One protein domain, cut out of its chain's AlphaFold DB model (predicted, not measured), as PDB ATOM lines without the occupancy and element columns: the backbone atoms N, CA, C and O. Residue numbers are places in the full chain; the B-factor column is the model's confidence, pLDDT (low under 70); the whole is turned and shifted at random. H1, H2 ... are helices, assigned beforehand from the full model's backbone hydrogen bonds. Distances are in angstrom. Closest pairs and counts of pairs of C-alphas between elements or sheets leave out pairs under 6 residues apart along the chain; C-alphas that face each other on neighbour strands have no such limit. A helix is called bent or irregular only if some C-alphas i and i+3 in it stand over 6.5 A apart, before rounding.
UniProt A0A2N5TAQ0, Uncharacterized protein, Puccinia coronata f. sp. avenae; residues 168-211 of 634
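AT A GLANCE: This is residues 168 to 211 of the 634 residues of an uncharacterized protein of Puccinia coronata f. sp. avenae (UniProt A0A2N5TAQ0). One long helix, H2, is sharply bent and folds back on itself, its arms H2a and H2b lying side by side; the short helix H1 makes a corner with H2a, and the short helix H3 follows the last residue of H2b after a tight link, close to H1 and H2b but not clearly touching either, and apart from H2a. Residues 199 to 205, of which 203 to 205 belong to H3, stick out from the rest. The printed part has 44 residues, with three named helices in the order H1, H2, H3 and no named strand, and its class is all helix. It is compact, with a radius of gyration of the C-alphas of 10.0 A, and elongated, with spans of 27 by 17 by 13 A.

HOW THE PARTS SIT: H1, residues 168 to 174, comes first. By its hydrogen bonds H2, residues 176 to 200, was assigned as one helix, but it is bent: C-alphas 184 and 187 are 9.4 A apart. Its arms are H2a, residues 176 to 184, and H2b, residues 187 to 200. H1 and H2a touch only at the corner by their link, about perpendicular at 82 degrees; their closest C-alphas, those of Gln 172 and Ala 178, are 5.5 A apart. H2a and H2b touch at a shallow tilt of 29 degrees, opposite ways, with the closest C-alphas, those of Tyr 182 and Gly 190, 4.7 A apart. H1 and H2b only just touch, with 3 pairs of C-alphas within 8 A, and H2b does so with residues 194 to 198 alone; the closest C-alphas are those of Gln 172 and Val 194, 7.3 A apart. Their steep tilt of 69.8 degrees, opposite ways, is only just short of about perpendicular. H3, residues 203 to 208, is close to H1 but not clearly touching, with the C-alphas of Trp 168 and Lys 206, the closest, 7.4 A apart. H2a and H3 are apart. In H1, H2a and H2b every O i to N i+4 pair is within hydrogen-bond range; in H3 it is 1 of 2.

IN THESE COORDINATES: H1 begins with C-alpha 168 at (7.273, -43.545, 21.945) and is 10.0 A long from first to last C-alpha. H2a measures 12.0 A and H2b 19.4 A; H2b ends with C-alpha 200 at (5.395, -55.054, 26.502). H3 measures 8.9 A and ends with C-alpha 208 at (-1.941, -42.563, 26.697).

THE WHOLE: The two C-alphas farthest apart, those of Gly 186 and Ala 204, are 28.0 A apart. The printed part has no cut, and the links from H1 to H2 and from H2 to H3 are tight. The mean pLDDT of the printed part is 83.8, and no printed residue is under 70.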
ATOM      1  N   TRP A 168       5.944 -43.013  21.630       81.94
ATOM      2  CA  TRP A 168       7.273 -43.545  21.945       81.94
ATOM      3  C   TRP A 168       8.243 -42.469  22.468       81.94
ATOM      4  O   TRP A 168       8.815 -42.640  23.541       81.94
ATOM      5  N   ASN A 169       8.368 -41.328  21.781       82.12
ATOM      6  CA  ASN A 169       9.263 -40.235  22.183       82.12
ATOM      7  C   ASN A 169       8.839 -39.631  23.535       82.12
ATOM      8  O   ASN A 169       9.681 -39.246  24.345       82.12
ATOM      9  N   ASN A 170       7.527 -39.552  23.784       83.06
ATOM     10  CA  ASN A 170       6.981 -39.081  25.056       83.06
ATOM     11  C   ASN A 170       7.199 -40.111  26.175       83.06
ATOM     12  O   ASN A 170       7.607 -39.735  27.269       83.06
ATOM     13  N   PHE A 171       7.007 -41.404  25.903       86.25
ATOM     14  CA  PHE A 171       7.324 -42.488  26.835       86.25
ATOM     15  C   PHE A 171       8.806 -42.466  27.243       86.25
ATOM     16  O   PHE A 171       9.096 -42.384  28.434       86.25
ATOM     17  N   GLN A 172       9.739 -42.416  26.283       84.88
ATOM     18  CA  GLN A 172      11.181 -42.318  26.560       84.88
ATOM     19  C   GLN A 172      11.560 -41.108  27.431       84.88
ATOM     20  O   GLN A 172      12.567 -41.156  28.136       84.88
ATOM     21  N   LYS A 173      10.792 -40.012  27.353       80.38
ATOM     22  CA  LYS A 173      11.087 -38.744  28.033       80.38
ATOM     23  C   LYS A 173      10.400 -38.592  29.393       80.38
ATOM     24  O   LYS A 173      10.970 -37.936  30.264       80.38
ATOM     25  N   TYR A 174       9.202 -39.143  29.577       81.44
ATOM     26  CA  TYR A 174       8.345 -38.861  30.738       81.44
ATOM     27  C   TYR A 174       7.958 -40.094  31.570       81.44
ATOM     28  O   TYR A 174       7.461 -39.915  32.674       81.44
ATOM     29  N   ASP A 175       8.161 -41.327  31.094       86.06
ATOM     30  CA  ASP A 175       7.879 -42.526  31.899       86.06
ATOM     31  C   ASP A 175       9.002 -42.767  32.932       86.06
ATOM     32  O   ASP A 175      10.161 -42.921  32.530       86.06
ATOM     33  N   PRO A 176       8.705 -42.838  34.247       85.12
ATOM     34  CA  PRO A 176       9.738 -43.003  35.273       85.12
ATOM     35  C   PRO A 176      10.546 -44.302  35.152       85.12
ATOM     36  O   PRO A 176      11.731 -44.320  35.486       85.12
ATOM     37  N   ALA A 177       9.958 -45.388  34.638       85.25
ATOM     38  CA  ALA A 177      10.687 -46.634  34.415       85.25
ATOM     39  C   ALA A 177      11.592 -46.541  33.175       85.25
ATOM     40  O   ALA A 177      12.708 -47.062  33.198       85.25
ATOM     41  N   ALA A 178      11.174 -45.818  32.128       85.81
ATOM     42  CA  ALA A 178      12.049 -45.520  30.993       85.81
ATOM     43  C   ALA A 178      13.235 -44.625  31.396       85.81
ATOM     44  O   ALA A 178      14.378 -44.920  31.045       85.81
ATOM     45  N   GLN A 179      12.982 -43.575  32.187       85.94
ATOM     46  CA  GLN A 179      14.032 -42.717  32.743       85.94
ATOM     47  C   GLN A 179      15.004 -43.511  33.625       85.94
ATOM     48  O   GLN A 179      16.217 -43.390  33.449       85.94
ATOM     49  N   LYS A 180      14.497 -44.375  34.518       88.06
ATOM     50  CA  LYS A 180      15.339 -45.224  35.371       88.06
ATOM     51  C   LYS A 180      16.244 -46.147  34.551       88.06
ATOM     52  O   LYS A 180      17.437 -46.202  34.820       88.06
ATOM     53  N   LEU A 181      15.719 -46.812  33.518       87.25
ATOM     54  CA  LEU A 181      16.526 -47.675  32.643       87.25
ATOM     55  C   LEU A 181      17.637 -46.909  31.903       87.25
ATOM     56  O   LEU A 181      18.720 -47.460  31.706       87.25
ATOM     57  N   TYR A 182      17.406 -45.646  31.530       87.25
ATOM     58  CA  TYR A 182      18.450 -44.785  30.964       87.25
ATOM     59  C   TYR A 182      19.472 -44.293  31.999       87.25
ATOM     60  O   TYR A 182      20.641 -44.137  31.649       87.25
ATOM     61  N   ALA A 183      19.065 -44.066  33.249       84.75
ATOM     62  CA  ALA A 183      19.974 -43.703  34.338       84.75
ATOM     63  C   ALA A 183      20.849 -44.888  34.795       84.75
ATOM     64  O   ALA A 183      22.014 -44.699  35.124       84.75
ATOM     65  N   GLU A 184      20.297 -46.103  34.783       88.00
ATOM     66  CA  GLU A 184      20.949 -47.334  35.252       88.00
ATOM     67  C   GLU A 184      21.876 -47.963  34.194       88.00
ATOM     68  O   GLU A 184      22.936 -48.480  34.534       88.00
ATOM     69  N   PHE A 185      21.514 -47.890  32.904       82.94
ATOM     70  CA  PHE A 185      22.230 -48.572  31.809       82.94
ATOM     71  C   PHE A 185      22.688 -47.649  30.665       82.94
ATOM     72  O   PHE A 185      23.084 -48.116  29.593       82.94
ATOM     73  N   GLY A 186      22.616 -46.329  30.858       79.94
ATOM     74  CA  GLY A 186      22.992 -45.339  29.848       79.94
ATOM     75  C   GLY A 186      22.145 -45.403  28.570       79.94
ATOM     76  O   GLY A 186      21.161 -46.133  28.463       79.94
ATOM     77  N   ARG A 187      22.522 -44.623  27.547       74.75
ATOM     78  CA  ARG A 187      21.736 -44.517  26.301       74.75
ATOM     79  C   ARG A 187      21.667 -45.825  25.501       74.75
ATOM     80  O   ARG A 187      20.627 -46.093  24.906       74.75
ATOM     81  N   ASN A 188      22.746 -46.606  25.467       76.50
ATOM     82  CA  ASN A 188      22.883 -47.724  24.530       76.50
ATOM     83  C   ASN A 188      22.137 -48.971  25.031       76.50
ATOM     84  O   ASN A 188      21.136 -49.362  24.436       76.50
ATOM     85  N   GLU A 189      22.555 -49.550  26.161       77.81
ATOM     86  CA  GLU A 189      21.855 -50.697  26.753       77.81
ATOM     87  C   GLU A 189      20.481 -50.320  27.317       77.81
ATOM     88  O   GLU A 189      19.516 -51.073  27.155       77.81
ATOM     89  N   GLY A 190      20.375 -49.143  27.947       82.94
ATOM     90  CA  GLY A 190      19.091 -48.599  28.380       82.94
ATOM     91  C   GLY A 190      18.127 -48.448  27.205       82.94
ATOM     92  O   GLY A 190      16.962 -48.797  27.339       82.94
ATOM     93  N   GLY A 191      18.605 -48.060  26.017       80.81
ATOM     94  CA  GLY A 191      17.787 -47.962  24.803       80.81
ATOM     95  C   GLY A 191      17.092 -49.273  24.426       80.81
ATOM     96  O   GLY A 191      15.878 -49.280  24.217       80.81
ATOM     97  N   SER A 192      17.822 -50.391  24.408       85.19
ATOM     98  CA  SER A 192      17.240 -51.717  24.149       85.19
ATOM     99  C   SER A 192      16.260 -52.147  25.246       85.19
ATOM    100  O   SER A 192      15.178 -52.648  24.941       85.19
ATOM    101  N   LYS A 193      16.596 -51.905  26.520       85.38
ATOM    102  CA  LYS A 193      15.732 -52.232  27.671       85.38
ATOM    103  C   LYS A 193      14.437 -51.397  27.669       85.38
ATOM    104  O   LYS A 193      13.364 -51.922  27.955       85.38
ATOM    105  N   VAL A 194      14.513 -50.127  27.264       88.12
ATOM    106  CA  VAL A 194      13.367 -49.217  27.087       88.12
ATOM    107  C   VAL A 194      12.508 -49.615  25.880       88.12
ATOM    108  O   VAL A 194      11.285 -49.519  25.968       88.12
ATOM    109  N   SER A 195      13.099 -50.132  24.792       87.62
ATOM    110  CA  SER A 195      12.333 -50.714  23.673       87.62
ATOM    111  C   SER A 195      11.531 -51.935  24.126       87.62
ATOM    112  O   SER A 195      10.315 -51.947  23.967       87.62
ATOM    113  N   ALA A 196      12.160 -52.893  24.816       89.56
ATOM    114  CA  ALA A 196      11.465 -54.065  25.354       89.56
ATOM    115  C   ALA A 196      10.337 -53.684  26.340       89.56
ATOM    116  O   ALA A 196       9.227 -54.224  26.276       89.56
ATOM    117  N   LEU A 197      10.577 -52.695  27.214       91.06
ATOM    118  CA  LEU A 197       9.560 -52.160  28.123       91.06
ATOM    119  C   LEU A 197       8.393 -51.504  27.363       91.06
ATOM    120  O   LEU A 197       7.237 -51.675  27.748       91.06
ATOM    121  N   TRP A 198       8.657 -50.803  26.259       91.25
ATOM    122  CA  TRP A 198       7.611 -50.264  25.388       91.25
ATOM    123  C   TRP A 198       6.854 -51.366  24.662       91.25
ATOM    124  O   TRP A 198       5.626 -51.367  24.670       91.25
ATOM    125  N   GLU A 199       7.553 -52.324  24.061       88.69
ATOM    126  CA  GLU A 199       6.976 -53.465  23.352       88.69
ATOM    127  C   GLU A 199       5.968 -54.208  24.238       88.69
ATOM    128  O   GLU A 199       4.848 -54.436  23.781       88.69
ATOM    129  N   SER A 200       6.286 -54.411  25.523       89.62
ATOM    130  CA  SER A 200       5.395 -55.054  26.502       89.62
ATOM    131  C   SER A 200       4.088 -54.300  26.832       89.62
ATOM    132  O   SER A 200       3.117 -54.936  27.241       89.62
ATOM    133  N   LYS A 201       4.008 -52.972  26.630       89.38
ATOM    134  CA  LYS A 201       2.784 -52.179  26.890       89.38
ATOM    135  C   LYS A 201       1.701 -52.416  25.830       89.38
ATOM    136  O   LYS A 201       1.984 -52.453  24.630       89.38
ATOM    137  N   ASN A 202       0.433 -52.472  26.230       87.62
ATOM    138  CA  ASN A 202      -0.684 -52.640  25.292       87.62
ATOM    139  C   ASN A 202      -0.968 -51.339  24.496       87.62
ATOM    140  O   ASN A 202      -0.623 -50.235  24.917       87.62
ATOM    141  N   HIS A 203      -1.618 -51.436  23.333       72.00
ATOM    142  CA  HIS A 203      -1.881 -50.314  22.420       72.00
ATOM    143  C   HIS A 203      -2.659 -49.158  23.081       72.00
ATOM    144  O   HIS A 203      -2.301 -47.997  22.904       72.00
ATOM    145  N   ALA A 204      -3.650 -49.465  23.925       80.50
ATOM    146  CA  ALA A 204      -4.392 -48.464  24.704       80.50
ATOM    147  C   ALA A 204      -3.523 -47.715  25.738       80.50
ATOM    148  O   ALA A 204      -3.866 -46.625  26.182       80.50
ATOM    149  N   GLU A 205      -2.381 -48.280  26.129       83.44
ATOM    150  CA  GLU A 205      -1.401 -47.639  27.010       83.44
ATOM    151  C   GLU A 205      -0.414 -46.813  26.195       83.44
ATOM    152  O   GLU A 205      -0.133 -45.671  26.540       83.44
ATOM    153  N   LYS A 206       0.025 -47.348  25.051       85.56
ATOM    154  CA  LYS A 206       0.835 -46.624  24.066       85.56
ATOM    155  C   LYS A 206       0.134 -45.359  23.556       85.56
ATOM    156  O   LYS A 206       0.813 -44.378  23.282       85.56
ATOM    157  N   ILE A 207      -1.200 -45.342  23.473       80.19
ATOM    158  CA  ILE A 207      -1.988 -44.138  23.144       80.19
ATOM    159  C   ILE A 207      -1.991 -43.108  24.288       80.19
ATOM    160  O   ILE A 207      -1.996 -41.914  24.004       80.19
ATOM    161  N   ARG A 208      -1.925 -43.516  25.567       83.19
ATOM    162  CA  ARG A 208      -1.941 -42.563  26.697       83.19
ATOM    163  C   ARG A 208      -0.751 -41.598  26.681       83.19
ATOM    164  O   ARG A 208      -0.921 -40.445  27.034       83.19
ATOM    165  N   TYR A 209       0.413 -41.984  26.152       80.81
ATOM    166  CA  TYR A 209       1.549 -41.055  25.986       80.81
ATOM    167  C   TYR A 209       1.379 -40.046  24.823       80.81
ATOM    168  O   TYR A 209       2.294 -39.263  24.563       80.81
ATOM    169  N   CYS A 210       0.238 -40.030  24.121       74.62
ATOM    170  CA  CYS A 210      -0.185 -38.897  23.283       74.62
ATOM    171  C   CYS A 210      -0.953 -37.820  24.074       74.62
ATOM    172  O   CYS A 210      -1.066 -36.696  23.591       74.62
ATOM    173  N   ASP A 211      -1.503 -38.163  25.242       73.69
ATOM    174  CA  ASP A 211      -2.352 -37.298  26.063       73.69
ATOM    175  C   ASP A 211      -1.496 -36.398  26.968       73.69
ATOM    176  O   ASP A 211      -0.630 -36.873  27.703       73.69
TER     177      ASP A 211